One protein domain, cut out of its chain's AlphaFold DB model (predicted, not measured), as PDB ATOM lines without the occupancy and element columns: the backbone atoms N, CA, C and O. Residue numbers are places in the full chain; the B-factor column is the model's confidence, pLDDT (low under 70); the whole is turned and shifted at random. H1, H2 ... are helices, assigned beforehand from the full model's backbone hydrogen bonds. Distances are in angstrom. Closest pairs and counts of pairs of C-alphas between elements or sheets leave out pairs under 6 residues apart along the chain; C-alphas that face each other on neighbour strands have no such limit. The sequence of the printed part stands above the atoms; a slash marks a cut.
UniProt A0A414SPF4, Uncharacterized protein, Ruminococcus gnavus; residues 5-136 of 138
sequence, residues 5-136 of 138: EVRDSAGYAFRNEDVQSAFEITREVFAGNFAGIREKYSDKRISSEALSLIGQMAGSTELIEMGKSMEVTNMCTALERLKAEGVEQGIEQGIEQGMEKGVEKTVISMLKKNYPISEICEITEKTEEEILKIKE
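Overview. This is residues 5 to 136 of the 138 residues of an uncharacterized protein of Ruminococcus gnavus (UniProt A0A414SPF4). A long, straight helix, H5, makes a shaft with a head at each end: H1 to H4 cluster round its first turns, and H6 folds back along its far end with H7 crossing there. Between the heads, residues 87 to 102 of H5 stand free. The printed part has 132 residues with seven named helices, H1 to H7 in chain order, and no named strand: all helix. It is extended, a rod spanning 73 by 29 by 23 A, with a radius of gyration of the C-alphas of 23.9 A.

Arrangement. The hub is H5, residues 75 to 112, touching four helices. With residues 75 to 76 alone it touches H2, residues 34 to 41, closest at C-alphas 76 and 38, 6.2 A. With residues 78 to 82 alone it touches H4, residues 61 to 69, at a steep tilt of 50 degrees; C-alphas 82 and 62 are closest, 7.0 A. H3, residues 48 to 58, forms a hairpin with H4, closest at C-alphas 48 and 67, 4.2 A. H1, residues 17 to 30, touches H3 at C-alphas 18 and 50, the closest, 5.0 A. H6, residues 117 to 124, forms a hairpin with H5, closest at C-alphas 124 and 103, 6.5 A. H7, residues 128 to 136, is about perpendicular to H5, 81 degrees, closest at C-alphas 131 and 107, 7.0 A. In H1 to H7 every O i to N i+4 pair is within hydrogen-bond range.

Along the chain. H5 runs 54.8 A from C-alpha 75 at (-55.761, -30.515, -18.098) to C-alpha 112 at (-33.936, -63.555, -55.987). H1 measures 19.8 A, H3 15.2 A. H7 ends at C-alpha 136, (-37.643, -68.614, -45.203).

Size, cuts and confidence. The C-alphas of Arg 15 and Asn 114 are farthest apart, 73.8 A. The printed part has no cut, and no link is long. Mean pLDDT of the printed part is 93.7; residue 71 is under 70.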
ATOM      1  N   GLU A   5     -67.789 -47.122 -10.128       91.69
ATOM      2  CA  GLU A   5     -67.575 -47.112 -11.571       91.69
ATOM      3  C   GLU A   5     -67.432 -45.672 -12.081       91.69
ATOM      4  O   GLU A   5     -68.296 -44.826 -11.860       91.69
ATOM      5  N   VAL A   6     -66.348 -45.386 -12.810       93.31
ATOM      6  CA  VAL A   6     -66.070 -44.038 -13.340       93.31
ATOM      7  C   VAL A   6     -67.172 -43.557 -14.288       93.31
ATOM      8  O   VAL A   6     -67.542 -42.383 -14.261       93.31
ATOM      9  N   ARG A   7     -67.732 -44.449 -15.112       91.44
ATOM     10  CA  ARG A   7     -68.779 -44.102 -16.085       91.44
ATOM     11  C   ARG A   7     -70.104 -43.717 -15.424       91.44
ATOM     12  O   ARG A   7     -70.778 -42.829 -15.935       91.44
ATOM     13  N   ASP A   8     -70.411 -44.299 -14.267       92.50
ATOM     14  CA  ASP A   8     -71.616 -44.014 -13.474       92.50
ATOM     15  C   ASP A   8     -71.356 -42.998 -12.338       92.50
ATOM     16  O   ASP A   8     -72.135 -42.825 -11.404       92.50
ATOM     17  N   SER A   9     -70.233 -42.273 -12.402       93.62
ATOM     18  CA  SER A   9     -69.836 -41.317 -11.357       93.62
ATOM     19  C   SER A   9     -70.639 -40.009 -11.349       93.62
ATOM     20  O   SER A   9     -70.478 -39.204 -10.434       93.62
ATOM     21  N   ALA A  10     -71.505 -39.768 -12.339       92.12
ATOM     22  CA  ALA A  10     -72.212 -38.492 -12.503       92.12
ATOM     23  C   ALA A  10     -73.171 -38.158 -11.342       92.12
ATOM     24  O   ALA A  10     -73.419 -36.985 -11.074       92.12
ATOM     25  N   GLY A  11     -73.692 -39.173 -10.643       92.06
ATOM     26  CA  GLY A  11     -74.566 -38.995  -9.478       92.06
ATOM     27  C   GLY A  11     -73.836 -38.672  -8.168       92.06
ATOM     28  O   GLY A  11     -74.490 -38.459  -7.146       92.06
ATOM     29  N   TYR A  12     -72.502 -38.647  -8.171       91.44
ATOM     30  CA  TYR A  12     -71.694 -38.472  -6.968       91.44
ATOM     31  C   TYR A  12     -71.111 -37.061  -6.887       91.44
ATOM     32  O   TYR A  12     -70.571 -36.525  -7.852       91.44
ATOM     33  N   ALA A  13     -71.189 -36.483  -5.688       93.62
ATOM     34  CA  ALA A  13     -70.527 -35.233  -5.343       93.62
ATOM     35  C   ALA A  13     -69.401 -35.526  -4.347       93.62
ATOM     36  O   ALA A  13     -69.643 -35.878  -3.185       93.62
ATOM     37  N   PHE A  14     -68.162 -35.394  -4.802       94.00
ATOM     38  CA  PHE A  14     -66.985 -35.547  -3.966       94.00
ATOM     39  C   PHE A  14     -66.690 -34.239  -3.236       94.00
ATOM     40  O   PHE A  14     -66.754 -33.152  -3.802       94.00
ATOM     41  N   ARG A  15     -66.329 -34.345  -1.954       94.12
ATOM     42  CA  ARG A  15     -65.928 -33.172  -1.155       94.12
ATOM     43  C   ARG A  15     -64.588 -32.589  -1.595       94.12
ATOM     44  O   ARG A  15     -64.339 -31.413  -1.371       94.12
ATOM     45  N   ASN A  16     -63.713 -33.432  -2.137       93.75
ATOM     46  CA  ASN A  16     -62.404 -33.032  -2.622       93.75
ATOM     47  C   ASN A  16     -62.520 -32.676  -4.114       93.75
ATOM     48  O   ASN A  16     -62.958 -33.506  -4.911       93.75
ATOM     49  N   GLU A  17     -62.143 -31.446  -4.466       92.25
ATOM     50  CA  GLU A  17     -62.252 -30.913  -5.829       92.25
ATOM     51  C   GLU A  17     -61.340 -31.637  -6.830       92.25
ATOM     52  O   GLU A  17     -61.739 -31.833  -7.977       92.25
ATOM     53  N   ASP A  18     -60.167 -32.105  -6.398       92.19
ATOM     54  CA  ASP A  18     -59.251 -32.897  -7.225       92.19
ATOM     55  C   ASP A  18     -59.872 -34.246  -7.585       92.19
ATOM     56  O   ASP A  18     -59.849 -34.659  -8.741       92.19
ATOM     57  N   VAL A  19     -60.507 -34.905  -6.610       94.44
ATOM     58  CA  VAL A  19     -61.233 -36.162  -6.841       94.44
ATOM     59  C   VAL A  19     -62.445 -35.922  -7.741       94.44
ATOM     60  O   VAL A  19     -62.650 -36.676  -8.689       94.44
ATOM     61  N   GLN A  20     -63.220 -34.858  -7.492       95.00
ATOM     62  CA  GLN A  20     -64.349 -34.485  -8.351       95.00
ATOM     63  C   GLN A  20     -63.886 -34.282  -9.797       95.00
ATOM     64  O   GLN A  20     -64.442 -34.880 -10.717       95.00
ATOM     65  N   SER A  21     -62.841 -33.478  -9.990       94.75
ATOM     66  CA  SER A  21     -62.292 -33.160 -11.306       94.75
ATOM     67  C   SER A  21     -61.742 -34.402 -11.995       94.75
ATOM     68  O   SER A  21     -62.016 -34.601 -13.172       94.75
ATOM     69  N   ALA A  22     -61.037 -35.271 -11.269       95.44
ATOM     70  CA  ALA A  22     -60.485 -36.495 -11.826       95.44
ATOM     71  C   ALA A  22     -61.582 -37.425 -12.366       95.44
ATOM     72  O   ALA A  22     -61.512 -37.848 -13.518       95.44
ATOM     73  N   PHE A  23     -62.636 -37.685 -11.586       96.75
ATOM     74  CA  PHE A  23     -63.759 -38.518 -12.036       96.75
ATOM     75  C   PHE A  23     -64.511 -37.904 -13.218       96.75
ATOM     76  O   PHE A  23     -64.872 -38.614 -14.157       96.75
ATOM     77  N   GLU A  24     -64.746 -36.591 -13.189       95.94
ATOM     78  CA  GLU A  24     -65.400 -35.887 -14.289       95.94
ATOM     79  C   GLU A  24     -64.572 -35.963 -15.572       95.94
ATOM     80  O   GLU A  24     -65.089 -36.394 -16.600       95.94
ATOM     81  N   ILE A  25     -63.284 -35.627 -15.506       96.00
ATOM     82  CA  ILE A  25     -62.384 -35.641 -16.660       96.00
ATOM     83  C   ILE A  25     -62.243 -37.048 -17.222       96.00
ATOM     84  O   ILE A  25     -62.417 -37.235 -18.422       96.00
ATOM     85  N   THR A  26     -61.971 -38.056 -16.389       96.38
ATOM     86  CA  THR A  26     -61.815 -39.431 -16.879       96.38
ATOM     87  C   THR A  26     -63.105 -39.955 -17.508       96.38
ATOM     88  O   THR A  26     -63.052 -40.657 -18.519       96.38
ATOM     89  N   ARG A  27     -64.278 -39.580 -16.983       96.62
ATOM     90  CA  ARG A  27     -65.558 -39.922 -17.615       96.62
ATOM     91  C   ARG A  27     -65.694 -39.283 -18.999       96.62
ATOM     92  O   ARG A  27     -66.052 -39.988 -19.940       96.62
ATOM     93  N   GLU A  28     -65.372 -37.997 -19.143       96.25
ATOM     94  CA  GLU A  28     -65.381 -37.331 -20.453       96.25
ATOM     95  C   GLU A  28     -64.356 -37.953 -21.420       96.25
ATOM     96  O   GLU A  28     -64.665 -38.143 -22.595       96.25
ATOM     97  N   VAL A  29     -63.170 -38.349 -20.933       94.56
ATOM     98  CA  VAL A  29     -62.155 -39.073 -21.725       94.56
ATOM     99  C   VAL A  29     -62.724 -40.390 -22.257       94.56
ATOM    100  O   VAL A  29     -62.620 -40.661 -23.450       94.56
ATOM    101  N   PHE A  30     -63.388 -41.189 -21.417       95.00
ATOM    102  CA  PHE A  30     -64.019 -42.440 -21.858       95.00
ATOM    103  C   PHE A  30     -65.207 -42.240 -22.798       95.00
ATOM    104  O   PHE A  30     -65.509 -43.138 -23.585       95.00
ATOM    105  N   ALA A  31     -65.870 -41.087 -22.732       95.50
ATOM    106  CA  ALA A  31     -66.900 -40.695 -23.685       95.50
ATOM    107  C   ALA A  31     -66.325 -40.104 -24.988       95.50
ATOM    108  O   ALA A  31     -67.080 -39.847 -25.923       95.50
ATOM    109  N   GLY A  32     -65.010 -39.858 -25.062       94.44
ATOM    110  CA  GLY A  32     -64.374 -39.146 -26.172       94.44
ATOM    111  C   GLY A  32     -64.739 -37.656 -26.243       94.44
ATOM    112  O   GLY A  32     -64.513 -37.011 -27.269       94.44
ATOM    113  N   ASN A  33     -65.305 -37.086 -25.176       96.12
ATOM    114  CA  ASN A  33     -65.801 -35.713 -25.143       96.12
ATOM    115  C   ASN A  33     -64.712 -34.706 -24.738       96.12
ATOM    116  O   ASN A  33     -64.778 -34.032 -23.709       96.12
ATOM    117  N   PHE A  34     -63.698 -34.557 -25.587       93.94
ATOM    118  CA  PHE A  34     -62.622 -33.587 -25.356       93.94
ATOM    119  C   PHE A  34     -63.096 -32.129 -25.419       93.94
ATOM    120  O   PHE A  34     -62.492 -31.259 -24.791       93.94
ATOM    121  N   ALA A  35     -64.183 -31.854 -26.147       95.31
ATOM    122  CA  ALA A  35     -64.788 -30.527 -26.194       95.31
ATOM    123  C   ALA A  35     -65.321 -30.110 -24.815       95.31
ATOM    124  O   ALA A  35     -65.001 -29.017 -24.355       95.31
ATOM    125  N   GLY A  36     -66.037 -31.005 -24.124       95.00
ATOM    126  CA  GLY A  36     -66.530 -30.759 -22.766       95.00
ATOM    127  C   GLY A  36     -65.405 -30.576 -21.745       95.00
ATOM    128  O   GLY A  36     -65.483 -29.694 -20.890       95.00
ATOM    129  N   ILE A  37     -64.313 -31.343 -21.872       94.94
ATOM    130  CA  ILE A  37     -63.114 -31.137 -21.040       94.94
ATOM    131  C   ILE A  37     -62.546 -29.737 -21.277       94.94
ATOM    132  O   ILE A  37     -62.273 -29.012 -20.323       94.94
ATOM    133  N   ARG A  38     -62.398 -29.334 -22.542       94.19
ATOM    134  CA  ARG A  38     -61.857 -28.019 -22.893       94.19
ATOM    135  C   ARG A  38     -62.731 -26.882 -22.377       94.19
ATOM    136  O   ARG A  38     -62.200 -25.929 -21.826       94.19
ATOM    137  N   GLU A  39     -64.046 -26.988 -22.535       94.44
ATOM    138  CA  GLU A  39     -64.991 -25.969 -22.075       94.44
ATOM    139  C   GLU A  39     -64.942 -25.787 -20.550       94.44
ATOM    140  O   GLU A  39     -64.963 -24.663 -20.055       94.44
ATOM    141  N   LYS A  40     -64.843 -26.885 -19.793       93.69
ATOM    142  CA  LYS A  40     -64.921 -26.851 -18.326       93.69
ATOM    143  C   LYS A  40     -63.567 -26.650 -17.628       93.69
ATOM    144  O   LYS A  40     -63.550 -26.163 -16.494       93.69
ATOM    145  N   TYR A  41     -62.455 -27.028 -18.267       93.62
ATOM    146  CA  TYR A  41     -61.113 -27.065 -17.662       93.62
ATOM    147  C   TYR A  41     -60.031 -26.332 -18.475       93.62
ATOM    148  O   TYR A  41     -58.848 -26.613 -18.286       93.62
ATOM    149  N   SER A  42     -60.393 -25.389 -19.354       88.94
ATOM    150  CA  SER A  42     -59.424 -24.533 -20.068       88.94
ATOM    151  C   SER A  42     -58.494 -23.788 -19.111       88.94
ATOM    152  O   SER A  42     -57.276 -23.837 -19.251       88.94
ATOM    153  N   ASP A  43     -59.081 -23.143 -18.105       88.50
ATOM    154  CA  ASP A  43     -58.381 -22.229 -17.195       88.50
ATOM    155  C   ASP A  43     -58.279 -22.780 -15.768       88.50
ATOM    156  O   ASP A  43     -57.717 -22.146 -14.871       88.50
ATOM    157  N   LYS A  44     -58.825 -23.980 -15.533       90.69
ATOM    158  CA  LYS A  44     -58.774 -24.630 -14.226       90.69
ATOM    159  C   LYS A  44     -57.428 -25.299 -14.026       90.69
ATOM    160  O   LYS A  44     -57.046 -26.189 -14.784       90.69
ATOM    161  N   ARG A  45     -56.741 -24.904 -12.956       90.12
ATOM    162  CA  ARG A  45     -55.550 -25.621 -12.514       90.12
ATOM    163  C   ARG A  45     -55.918 -27.030 -12.080       90.12
ATOM    164  O   ARG A  45     -56.964 -27.236 -11.472       90.12
ATOM    165  N   ILE A  46     -55.039 -27.971 -12.390       90.06
ATOM    166  CA  ILE A  46     -55.147 -29.362 -11.956       90.06
ATOM    167  C   ILE A  46     -53.936 -29.665 -11.088       90.06
ATOM    168  O   ILE A  46     -52.815 -29.313 -11.455       90.06
ATOM    169  N   SER A  47     -54.163 -30.277  -9.928       91.94
ATOM    170  CA  SER A  47     -53.071 -30.726  -9.071       91.94
ATOM    171  C   SER A  47     -52.333 -31.915  -9.689       91.94
ATOM    172  O   SER A  47     -52.886 -32.693 -10.471       91.94
ATOM    173  N   SER A  48     -51.074 -32.085  -9.300       91.06
ATOM    174  CA  SER A  48     -50.253 -33.254  -9.627       91.06
ATOM    175  C   SER A  48     -50.943 -34.574  -9.268       91.06
ATOM    176  O   SER A  48     -50.885 -35.551 -10.018       91.06
ATOM    177  N   GLU A  49     -51.633 -34.592  -8.132       91.56
ATOM    178  CA  GLU A  49     -52.353 -35.731  -7.583       91.56
ATOM    179  C   GLU A  49     -53.601 -36.042  -8.407       91.56
ATOM    180  O   GLU A  49     -53.821 -37.202  -8.757       91.56
ATOM    181  N   ALA A  50     -54.388 -35.021  -8.768       94.06
ATOM    182  CA  ALA A  50     -55.525 -35.179  -9.671       94.06
ATOM    183  C   ALA A  50     -55.076 -35.721 -11.029       94.06
ATOM    184  O   ALA A  50     -55.676 -36.666 -11.536       94.06
ATOM    185  N   LEU A  51     -54.006 -35.164 -11.603       94.56
ATOM    186  CA  LEU A  51     -53.490 -35.612 -12.892       94.56
ATOM    187  C   LEU A  51     -52.993 -37.060 -12.841       94.56
ATOM    188  O   LEU A  51     -53.329 -37.860 -13.714       94.56
ATOM    189  N   SER A  52     -52.267 -37.416 -11.781       93.62
ATOM    190  CA  SER A  52     -51.806 -38.787 -11.557       93.62
ATOM    191  C   SER A  52     -52.979 -39.757 -11.406       93.62
ATOM    192  O   SER A  52     -52.963 -40.840 -11.989       93.62
ATOM    193  N   LEU A  53     -54.025 -39.362 -10.673       94.75
ATOM    194  CA  LEU A  53     -55.239 -40.159 -10.507       94.75
ATOM    195  C   LEU A  53     -55.979 -40.342 -11.840       94.75
ATOM    196  O   LEU A  53     -56.403 -41.453 -12.154       94.75
ATOM    197  N   ILE A  54     -56.091 -39.286 -12.651       95.50
ATOM    198  CA  ILE A  54     -56.653 -39.364 -14.008       95.50
ATOM    199  C   ILE A  54     -55.858 -40.364 -14.849       95.50
ATOM    200  O   ILE A  54     -56.461 -41.234 -15.475       95.50
ATOM    201  N   GLY A  55     -54.524 -40.281 -14.823       94.75
ATOM    202  CA  GLY A  55     -53.638 -41.208 -15.524       94.75
ATOM    203  C   GLY A  55     -53.838 -42.660 -15.088       94.75
ATOM    204  O   GLY A  55     -54.003 -43.534 -15.934       94.75
ATOM    205  N   GLN A  56     -53.941 -42.922 -13.781       94.88
ATOM    206  CA  GLN A  56     -54.223 -44.262 -13.252       94.88
ATOM    207  C   GLN A  56     -55.579 -44.806 -13.707       94.88
ATOM    208  O   GLN A  56     -55.663 -45.960 -14.124       94.88
ATOM    209  N   MET A  57     -56.640 -43.995 -13.646       95.06
ATOM    210  CA  MET A  57     -57.972 -44.444 -14.058       95.06
ATOM    211  C   MET A  57     -58.078 -44.640 -15.573       95.06
ATOM    212  O   MET A  57     -58.768 -45.554 -16.018       95.06
ATOM    213  N   ALA A  58     -57.414 -43.791 -16.361       93.56
ATOM    214  CA  ALA A  58     -57.401 -43.874 -17.819       93.56
ATOM    215  C   ALA A  58     -56.396 -44.906 -18.361       93.56
ATOM    216  O   ALA A  58     -56.455 -45.241 -19.541       93.56
ATOM    217  N   GLY A  59     -55.479 -45.398 -17.524       93.81
ATOM    218  CA  GLY A  59     -54.397 -46.290 -17.939       93.81
ATOM    219  C   GLY A  59     -53.293 -45.598 -18.747       93.81
ATOM    220  O   GLY A  59     -52.652 -46.257 -19.557       93.81
ATOM    221  N   SER A  60     -53.072 -44.292 -18.552       94.06
ATOM    222  CA  SER A  60     -51.983 -43.544 -19.201       94.06
ATOM    223  C   SER A  60     -50.826 -43.321 -18.232       94.06
ATOM    224  O   SER A  60     -50.942 -42.566 -17.264       94.06
ATOM    225  N   THR A  61     -49.696 -43.961 -18.524       93.62
ATOM    226  CA  THR A  61     -48.439 -43.783 -17.784       93.62
ATOM    227  C   THR A  61     -47.889 -42.373 -17.973       93.62
ATOM    228  O   THR A  61     -47.369 -41.781 -17.036       93.62
ATOM    229  N   GLU A  62     -48.068 -41.797 -19.156       92.38
ATOM    230  CA  GLU A  62     -47.613 -40.457 -19.517       92.38
ATOM    231  C   GLU A  62     -48.286 -39.402 -18.634       92.38
ATOM    232  O   GLU A  62     -47.609 -38.547 -18.071       92.38
ATOM    233  N   LEU A  63     -49.604 -39.502 -18.412       93.31
ATOM    234  CA  LEU A  63     -50.307 -38.610 -17.484       93.31
ATOM    235  C   LEU A  63     -49.853 -38.800 -16.026       93.31
ATOM    236  O   LEU A  63     -49.788 -37.825 -15.278       93.31
ATOM    237  N   ILE A  64     -49.504 -40.027 -15.622       93.44
ATOM    238  CA  ILE A  64     -48.928 -40.292 -14.292       93.44
ATOM    239  C   ILE A  64     -47.569 -39.594 -14.148       93.44
ATOM    240  O   ILE A  64     -47.312 -38.960 -13.126       93.44
ATOM    241  N   GLU A  65     -46.706 -39.677 -15.159       92.62
ATOM    242  CA  GLU A  65     -45.389 -39.032 -15.138       92.62
ATOM    243  C   GLU A  65     -45.491 -37.503 -15.207       92.62
ATOM    244  O   GLU A  65     -44.819 -36.818 -14.435       92.62
ATOM    245  N   MET A  66     -46.402 -36.953 -16.020       91.25
ATOM    246  CA  MET A  66     -46.693 -35.509 -16.031       91.25
ATOM    247  C   MET A  66     -47.159 -35.005 -14.659       91.25
ATOM    248  O   MET A  66     -46.804 -33.901 -14.243       91.25
ATOM    249  N   GLY A  67     -47.937 -35.816 -13.932       88.62
ATOM    250  CA  GLY A  67     -48.348 -35.510 -12.563       88.62
ATOM    251  C   GLY A  67     -47.164 -35.430 -11.598       88.62
ATOM    252  O   GLY A  67     -47.133 -34.548 -10.743       88.62
ATOM    253  N   LYS A  68     -46.155 -36.294 -11.757       88.06
ATOM    254  CA  LYS A  68     -44.948 -36.299 -10.913       88.06
ATOM    255  C   LYS A  68     -43.970 -35.174 -11.248       88.06
ATOM    256  O   LYS A  68     -43.313 -34.668 -10.343       88.06
ATOM    257  N   SER A  69     -43.850 -34.800 -12.522       81.50
ATOM    258  CA  SER A  69     -42.874 -33.799 -12.972       81.50
ATOM    259  C   SER A  69     -43.300 -32.351 -12.689       81.50
ATOM    260  O   SER A  69     -42.474 -31.447 -12.782       81.50
ATOM    261  N   MET A  70     -44.568 -32.117 -12.311       70.31
ATOM    262  CA  MET A  70     -45.175 -30.785 -12.136       70.31
ATOM    263  C   MET A  70     -45.081 -29.894 -13.392       70.31
ATOM    264  O   MET A  70     -45.183 -28.670 -13.304       70.31
ATOM    265  N   GLU A  71     -44.889 -30.487 -14.573       68.75
ATOM    266  CA  GLU A  71     -44.622 -29.750 -15.817       68.75
ATOM    267  C   GLU A  71     -45.872 -29.145 -16.468       68.75
ATOM    268  O   GLU A  71     -45.765 -28.395 -17.439       68.75
ATOM    269  N   VAL A  72     -47.065 -29.456 -15.960       74.81
ATOM    270  CA  VAL A  72     -48.333 -29.001 -16.538       74.81
ATOM    271  C   VAL A  72     -49.187 -28.270 -15.513       74.81
ATOM    272  O   VAL A  72     -49.241 -28.623 -14.338       74.81
ATOM    273  N   THR A  73     -49.860 -27.215 -15.973       78.06
ATOM    274  CA  THR A  73     -50.632 -26.310 -15.112       78.06
ATOM    275  C   THR A  73     -52.138 -26.566 -15.166       78.06
ATOM    276  O   THR A  73     -52.823 -26.263 -14.191       78.06
ATOM    277  N   ASN A  74     -52.659 -27.120 -16.268       89.38
ATOM    278  CA  ASN A  74     -54.070 -27.474 -16.458       89.38
ATOM    279  C   ASN A  74     -54.232 -28.736 -17.330       89.38
ATOM    280  O   ASN A  74     -53.286 -29.196 -17.976       89.38
ATOM    281  N   MET A  75     -55.455 -29.280 -17.367       90.38
ATOM    282  CA  MET A  75     -55.761 -30.515 -18.098       90.38
ATOM    283  C   MET A  75     -55.608 -30.371 -19.615       90.38
ATOM    284  O   MET A  75     -55.176 -31.308 -20.279       90.38
ATOM    285  N   CYS A  76     -55.967 -29.218 -20.183       90.69
ATOM    286  CA  CYS A  76     -55.897 -29.009 -21.629       90.69
ATOM    287  C   CYS A  76     -54.452 -29.089 -22.126       90.69
ATOM    288  O   CYS A  76     -54.180 -29.805 -23.085       90.69
ATOM    289  N   THR A  77     -53.521 -28.442 -21.424       90.69
ATOM    290  CA  THR A  77     -52.086 -28.524 -21.715       90.69
ATOM    291  C   THR A  77     -51.562 -29.952 -21.556       90.69
ATOM    292  O   THR A  77     -50.797 -30.410 -22.401       90.69
ATOM    293  N   ALA A  78     -52.006 -30.684 -20.527       91.69
ATOM    294  CA  ALA A  78     -51.632 -32.087 -20.351       91.69
ATOM    295  C   ALA A  78     -52.104 -32.964 -21.528       91.69
ATOM    296  O   ALA A  78     -51.326 -33.743 -22.071       91.69
ATOM    297  N   LEU A  79     -53.351 -32.795 -21.980       92.38
ATOM    298  CA  LEU A  79     -53.898 -33.533 -23.124       92.38
ATOM    299  C   LEU A  79     -53.239 -33.151 -24.454       92.38
ATOM    300  O   LEU A  79     -53.042 -34.010 -25.311       92.38
ATOM    301  N   GLU A  80     -52.902 -31.875 -24.651       92.31
ATOM    302  CA  GLU A  80     -52.188 -31.412 -25.845       92.31
ATOM    303  C   GLU A  80     -50.778 -31.991 -25.916       92.31
ATOM    304  O   GLU A  80     -50.369 -32.458 -26.979       92.31
ATOM    305  N   ARG A  81     -50.071 -32.036 -24.782       91.38
ATOM    306  CA  ARG A  81     -48.767 -32.689 -24.686       91.38
ATOM    307  C   ARG A  81     -48.867 -34.188 -24.946       91.38
ATOM    308  O   ARG A  81     -48.136 -34.690 -25.789       91.38
ATOM    309  N   LEU A  82     -49.825 -34.869 -24.314       92.06
ATOM    310  CA  LEU A  82     -50.076 -36.295 -24.538       92.06
ATOM    311  C   LEU A  82     -50.331 -36.597 -26.023       92.06
ATOM    312  O   LEU A  82     -49.814 -37.566 -26.575       92.06
ATOM    313  N   LYS A  83     -51.104 -35.739 -26.702       93.56
ATOM    314  CA  LYS A  83     -51.338 -35.852 -28.145       93.56
ATOM    315  C   LYS A  83     -50.055 -35.646 -28.950       93.56
ATOM    316  O   LYS A  83     -49.841 -36.376 -29.913       93.56
ATOM    317  N   ALA A  84     -49.250 -34.641 -28.610       93.88
ATOM    318  CA  ALA A  84     -48.005 -34.351 -29.316       93.88
ATOM    319  C   ALA A  84     -47.014 -35.518 -29.200       93.88
ATOM    320  O   ALA A  84     -46.536 -35.993 -30.226       93.88
ATOM    321  N   GLU A  85     -46.807 -36.034 -27.987       91.62
ATOM    322  CA  GLU A  85     -45.947 -37.194 -27.719       91.62
ATOM    323  C   GLU A  85     -46.436 -38.436 -28.479       91.62
ATOM    324  O   GLU A  85     -45.650 -39.107 -29.143       91.62
ATOM    325  N   GLY A  86     -47.748 -38.702 -28.483       93.44
ATOM    326  CA  GLY A  86     -48.312 -39.821 -29.243       93.44
ATOM    327  C   GLY A  86     -48.139 -39.688 -30.763       93.44
ATOM    328  O   GLY A  86     -47.922 -40.684 -31.453       93.44
ATOM    329  N   VAL A  87     -48.213 -38.466 -31.306       97.19
ATOM    330  CA  VAL A  87     -47.947 -38.211 -32.733       97.19
ATOM    331  C   VAL A  87     -46.469 -38.418 -33.054       97.19
ATOM    332  O   VAL A  87     -46.160 -39.056 -34.058       97.19
ATOM    333  N   GLU A  88     -45.569 -37.906 -32.217       96.81
ATOM    334  CA  GLU A  88     -44.124 -38.061 -32.385       96.81
ATOM    335  C   GLU A  88     -43.713 -39.538 -32.364       96.81
ATOM    336  O   GLU A  88     -43.112 -40.010 -33.328       96.81
ATOM    337  N   GLN A  89     -44.156 -40.293 -31.355       95.69
ATOM    338  CA  GLN A  89     -43.920 -41.739 -31.262       95.69
ATOM    339  C   GLN A  89     -44.475 -42.491 -32.477       95.69
ATOM    340  O   GLN A  89     -43.820 -43.382 -33.017       95.69
ATOM    341  N   GLY A  90     -45.677 -42.131 -32.939       97.50
ATOM    342  CA  GLY A  90     -46.278 -42.750 -34.118       97.50
ATOM    343  C   GLY A  90     -45.483 -42.491 -35.402       97.50
ATOM    344  O   GLY A  90     -45.368 -43.380 -36.247       97.50
ATOM    345  N   ILE A  91     -44.914 -41.292 -35.553       98.25
ATOM    346  CA  ILE A  91     -44.046 -40.946 -36.685       98.25
ATOM    347  C   ILE A  91     -42.728 -41.716 -36.597       98.25
ATOM    348  O   ILE A  91     -42.323 -42.313 -37.593       98.25
ATOM    349  N   GLU A  92     -42.085 -41.732 -35.431       98.19
ATOM    350  CA  GLU A  92     -40.819 -42.437 -35.203       98.19
ATOM    351  C   GLU A  92     -40.953 -43.933 -35.516       98.19
ATOM    352  O   GLU A  92     -40.245 -44.446 -36.386       98.19
ATOM    353  N   GLN A  93     -41.951 -44.602 -34.929       98.00
ATOM    354  CA  GLN A  93     -42.243 -46.013 -35.200       98.00
ATOM    355  C   GLN A  93     -42.577 -46.258 -36.676       98.00
ATOM    356  O   GLN A  93     -42.178 -47.270 -37.255       98.00
ATOM    357  N   GLY A  94     -43.316 -45.342 -37.307       98.25
ATOM    358  CA  GLY A  94     -43.663 -45.443 -38.722       98.25
ATOM    359  C   GLY A  94     -42.442 -45.354 -39.641       98.25
ATOM    360  O   GLY A  94     -42.352 -46.104 -40.616       98.25
ATOM    361  N   ILE A  95     -41.497 -44.463 -39.329       98.19
ATOM    362  CA  ILE A  95     -40.237 -44.314 -40.064       98.19
ATOM    363  C   ILE A  95     -39.369 -45.558 -39.874       98.19
ATOM    364  O   ILE A  95     -38.927 -46.127 -40.872       98.19
ATOM    365  N   GLU A  96     -39.180 -46.012 -38.635       97.56
ATOM    366  CA  GLU A  96     -38.376 -47.195 -38.313       97.56
ATOM    367  C   GLU A  96     -38.896 -48.442 -39.047       97.56
ATOM    368  O   GLU A  96     -38.168 -49.058 -39.830       97.56
ATOM    369  N   GLN A  97     -40.196 -48.740 -38.921       97.31
ATOM    370  CA  GLN A  97     -40.829 -49.858 -39.632       97.31
ATOM    371  C   GLN A  97     -40.742 -49.706 -41.157       97.31
ATOM    372  O   GLN A  97     -40.648 -50.695 -41.890       97.31
ATOM    373  N   GLY A  98     -40.835 -48.474 -41.663       97.75
ATOM    374  CA  GLY A  98     -40.719 -48.178 -43.087       97.75
ATOM    375  C   GLY A  98     -39.318 -48.459 -43.627       97.75
ATOM    376  O   GLY A  98     -39.184 -49.065 -44.695       97.75
ATOM    377  N   MET A  99     -38.288 -48.054 -42.883       96.31
ATOM    378  CA  MET A  99     -36.885 -48.303 -43.214       96.31
ATOM    379  C   MET A  99     -36.568 -49.797 -43.173       96.31
ATOM    380  O   MET A  99     -36.040 -50.320 -44.155       96.31
ATOM    381  N   GLU A 100     -36.971 -50.502 -42.114       94.81
ATOM    382  CA  GLU A 100     -36.758 -51.947 -41.983       94.81
ATOM    383  C   GLU A 100     -37.391 -52.721 -43.151       94.81
ATOM    384  O   GLU A 100     -36.704 -53.470 -43.849       94.81
ATOM    385  N   LYS A 101     -38.660 -52.440 -43.477       95.25
ATOM    386  CA  LYS A 101     -39.339 -53.033 -44.647       95.25
ATOM    387  C   LYS A 101     -38.655 -52.688 -45.972       95.25
ATOM    388  O   LYS A 101     -38.723 -53.463 -46.928       95.25
ATOM    389  N   GLY A 102     -38.041 -51.510 -46.080       96.12
ATOM    390  CA  GLY A 102     -37.249 -51.114 -47.245       96.12
ATOM    391  C   GLY A 102     -35.994 -51.975 -47.409       96.12
ATOM    392  O   GLY A 102     -35.711 -52.460 -48.511       96.12
ATOM    393  N   VAL A 103     -35.284 -52.220 -46.306       96.19
ATOM    394  CA  VAL A 103     -34.115 -53.109 -46.269       96.19
ATOM    395  C   VAL A 103     -34.524 -54.546 -46.592       96.19
ATOM    396  O   VAL A 103     -33.924 -55.158 -47.474       96.19
ATOM    397  N   GLU A 104     -35.597 -55.068 -45.993       95.62
ATOM    398  CA  GLU A 104     -36.107 -56.415 -46.292       95.62
ATOM    399  C   GLU A 104     -36.444 -56.600 -47.776       95.62
ATOM    400  O   GLU A 104     -36.038 -57.583 -48.396       95.62
ATOM    401  N   LYS A 105     -37.127 -55.629 -48.400       96.25
ATOM    402  CA  LYS A 105     -37.405 -55.666 -49.848       96.25
ATOM    403  C   LYS A 105     -36.125 -55.720 -50.681       96.25
ATOM    404  O   LYS A 105     -36.095 -56.395 -51.715       96.25
ATOM    405  N   THR A 106     -35.081 -55.027 -50.238       96.69
ATOM    406  CA  THR A 106     -33.766 -55.037 -50.889       96.69
ATOM    407  C   THR A 106     -33.115 -56.413 -50.765       96.69
ATOM    408  O   THR A 106     -32.748 -56.992 -51.789       96.69
ATOM    409  N   VAL A 107     -33.089 -56.990 -49.557       97.69
ATOM    410  CA  VAL A 107     -32.616 -58.363 -49.296       97.69
ATOM    411  C   VAL A 107     -33.348 -59.368 -50.186       97.69
ATOM    412  O   VAL A 107     -32.709 -60.142 -50.896       97.69
ATOM    413  N   ILE A 108     -34.682 -59.314 -50.233       97.12
ATOM    414  CA  ILE A 108     -35.512 -60.189 -51.075       97.12
ATOM    415  C   ILE A 108     -35.121 -60.074 -52.555       97.12
ATOM    416  O   ILE A 108     -34.986 -61.082 -53.249       97.12
ATOM    417  N   SER A 109     -34.937 -58.851 -53.057       97.38
ATOM    418  CA  SER A 109     -34.525 -58.615 -54.444       97.38
ATOM    419  C   SER A 109     -33.136 -59.196 -54.737       97.38
ATOM    420  O   SER A 109     -32.931 -59.783 -55.801       97.38
ATOM    421  N   MET A 110     -32.186 -59.064 -53.810       97.44
ATOM    422  CA  MET A 110     -30.828 -59.601 -53.954       97.44
ATOM    423  C   MET A 110     -30.804 -61.132 -53.883       97.44
ATOM    424  O   MET A 110     -30.196 -61.771 -54.743       97.44
ATOM    425  N   LEU A 111     -31.544 -61.730 -52.942       96.88
ATOM    426  CA  LEU A 111     -31.721 -63.182 -52.837       96.88
ATOM    427  C   LEU A 111     -32.305 -63.769 -54.127       96.88
ATOM    428  O   LEU A 111     -31.776 -64.744 -54.653       96.88
ATOM    429  N   LYS A 112     -33.341 -63.139 -54.699       96.19
ATOM    430  CA  LYS A 112     -33.936 -63.555 -55.987       96.19
ATOM    431  C   LYS A 112     -32.964 -63.459 -57.165       96.19
ATOM    432  O   LYS A 112     -33.135 -64.163 -58.156       96.19
ATOM    433  N   LYS A 113     -31.952 -62.597 -57.064       96.94
ATOM    434  CA  LYS A 113     -30.861 -62.462 -58.041       96.94
ATOM    435  C   LYS A 113     -29.659 -63.362 -57.725       96.94
ATOM    436  O   LYS A 113     -28.649 -63.254 -58.410       96.94
ATOM    437  N   ASN A 114     -29.777 -64.260 -56.741       96.06
ATOM    438  CA  ASN A 114     -28.731 -65.180 -56.288       96.06
ATOM    439  C   ASN A 114     -27.440 -64.484 -55.822       96.06
ATOM    440  O   ASN A 114     -26.350 -65.025 -56.005       96.06
ATOM    441  N   TYR A 115     -27.552 -63.298 -55.216       97.44
ATOM    442  CA  TYR A 115     -26.406 -62.681 -54.547       97.44
ATOM    443  C   TYR A 115     -25.940 -63.565 -53.373       97.44
ATOM    444  O   TYR A 115     -26.790 -64.136 -52.676       97.44
ATOM    445  N   PRO A 116     -24.621 -63.692 -53.132       97.31
ATOM    446  CA  PRO A 116     -24.101 -64.390 -51.962       97.31
ATOM    447  C   PRO A 116     -24.614 -63.756 -50.669       97.31
ATOM    448  O   PRO A 116     -24.644 -62.533 -50.547       97.31
ATOM    449  N   ILE A 117     -24.961 -64.581 -49.677       96.19
ATOM    450  CA  ILE A 117     -25.451 -64.088 -48.379       96.19
ATOM    451  C   ILE A 117     -24.433 -63.142 -47.734       96.19
ATOM    452  O   ILE A 117     -24.828 -62.095 -47.243       96.19
ATOM    453  N   SER A 118     -23.134 -63.448 -47.827       96.81
ATOM    454  CA  SER A 118     -22.066 -62.583 -47.313       96.81
ATOM    455  C   SER A 118     -22.101 -61.166 -47.899       96.81
ATOM    456  O   SER A 118     -21.945 -60.201 -47.164       96.81
ATOM    457  N   GLU A 119     -22.367 -61.027 -49.201       97.12
ATOM    458  CA  GLU A 119     -22.451 -59.724 -49.876       97.12
ATOM    459  C   GLU A 119     -23.739 -58.975 -49.493       97.12
ATOM    460  O   GLU A 119     -23.742 -57.756 -49.340       97.12
ATOM    461  N   ILE A 120     -24.839 -59.704 -49.274       97.62
ATOM    462  CA  ILE A 120     -26.086 -59.118 -48.767       97.62
ATOM    463  C   ILE A 120     -25.887 -58.600 -47.337       97.62
ATOM    464  O   ILE A 120     -26.337 -57.492 -47.046       97.62
ATOM    465  N   CYS A 121     -25.198 -59.351 -46.469       97.06
ATOM    466  CA  CYS A 121     -24.857 -58.906 -45.114       97.06
ATOM    467  C   CYS A 121     -24.081 -57.585 -45.151       97.06
ATOM    468  O   CYS A 121     -24.435 -56.642 -44.450       97.06
ATOM    469  N   GLU A 122     -23.056 -57.497 -46.005       96.31
ATOM    470  CA  GLU A 122     -22.225 -56.295 -46.145       96.31
ATOM    471  C   GLU A 122     -23.022 -55.079 -46.640       96.31
ATOM    472  O   GLU A 122     -22.845 -53.982 -46.122       96.31
ATOM    473  N   ILE A 123     -23.917 -55.255 -47.619       95.62
ATOM    474  CA  ILE A 123     -24.685 -54.145 -48.211       95.62
ATOM    475  C   ILE A 123     -25.821 -53.670 -47.305       95.62
ATOM    476  O   ILE A 123     -26.154 -52.487 -47.296       95.62
ATOM    477  N   THR A 124     -26.474 -54.599 -46.610       95.19
ATOM    478  CA  THR A 124     -27.703 -54.308 -45.854       95.19
ATOM    479  C   THR A 124     -27.469 -54.134 -44.362       95.19
ATOM    480  O   THR A 124     -28.419 -53.837 -43.645       95.19
ATOM    481  N   GLU A 125     -26.229 -54.344 -43.908       94.94
ATOM    482  CA  GLU A 125     -25.819 -54.356 -42.499       94.94
ATOM    483  C   GLU A 125     -26.620 -55.350 -41.634       94.94
ATOM    484  O   GLU A 125     -26.597 -55.287 -40.406       94.94
ATOM    485  N   LYS A 126     -27.310 -56.306 -42.270       95.25
ATOM    486  CA  LYS A 126     -28.021 -57.392 -41.597       95.25
ATOM    487  C   LYS A 126     -27.101 -58.568 -41.333       95.25
ATOM    488  O   LYS A 126     -26.195 -58.884 -42.103       95.25
ATOM    489  N   THR A 127     -27.390 -59.266 -40.249       97.00
ATOM    490  CA  THR A 127     -26.765 -60.543 -39.938       97.00
ATOM    491  C   THR A 127     -27.234 -61.634 -40.898       97.00
ATOM    492  O   THR A 127     -28.330 -61.589 -41.464       97.00
ATOM    493  N   GLU A 128     -26.416 -62.675 -41.035       96.38
ATOM    494  CA  GLU A 128     -26.793 -63.866 -41.797       96.38
ATOM    495  C   GLU A 128     -28.079 -64.505 -41.246       96.38
ATOM    496  O   GLU A 128     -28.932 -64.921 -42.024       96.38
ATOM    497  N   GLU A 129     -28.276 -64.503 -39.922       96.88
ATOM    498  CA  GLU A 129     -29.500 -65.017 -39.294       96.88
ATOM    499  C   GLU A 129     -30.751 -64.247 -39.747       96.88
ATOM    500  O   GLU A 129     -31.759 -64.858 -40.103       96.88
ATOM    501  N   GLU A 130     -30.700 -62.913 -39.776       96.00
ATOM    502  CA  GLU A 130     -31.815 -62.088 -40.259       96.00
ATOM    503  C   GLU A 130     -32.113 -62.338 -41.739       96.00
ATOM    504  O   GLU A 130     -33.275 -62.457 -42.131       96.00
ATOM    505  N   ILE A 131     -31.077 -62.462 -42.572       97.06
ATOM    506  CA  ILE A 131     -31.240 -62.747 -44.002       97.06
ATOM    507  C   ILE A 131     -31.838 -64.138 -44.217       97.06
ATOM    508  O   ILE A 131     -32.700 -64.304 -45.084       97.06
ATOM    509  N   LEU A 132     -31.428 -65.135 -43.429       95.62
ATOM    510  CA  LEU A 132     -31.993 -66.483 -43.483       95.62
ATOM    511  C   LEU A 132     -33.472 -66.490 -43.078       95.62
ATOM    512  O   LEU A 132     -34.272 -67.085 -43.796       95.62
ATOM    513  N   LYS A 133     -33.859 -65.752 -42.029       95.75
ATOM    514  CA  LYS A 133     -35.275 -65.571 -41.657       95.75
ATOM    515  C   LYS A 133     -36.086 -64.955 -42.796       95.75
ATOM    516  O   LYS A 133     -37.159 -65.451 -43.121       95.75
ATOM    517  N   ILE A 134     -35.566 -63.918 -43.455       95.00
ATOM    518  CA  ILE A 134     -36.232 -63.315 -44.623       95.00
ATOM    519  C   ILE A 134     -36.351 -64.340 -45.758       95.00
ATOM    520  O   ILE A 134     -37.400 -64.447 -46.391       95.00
ATOM    521  N   LYS A 135     -35.304 -65.136 -46.001       93.25
ATOM    522  CA  LYS A 135     -35.290 -66.167 -47.046       93.25
ATOM    523  C   LYS A 135     -36.328 -67.267 -46.814       93.25
ATOM    524  O   LYS A 135     -36.881 -67.761 -47.788       93.25
ATOM    525  N   GLU A 136     -36.604 -67.634 -45.564       93.19
ATOM    526  CA  GLU A 136     -37.643 -68.614 -45.203       93.19
ATOM    527  C   GLU A 136     -39.068 -68.140 -45.538       93.19
ATOM    528  O   GLU A 136     -39.974 -68.962 -45.655       93.19
TER     529      GLU A 136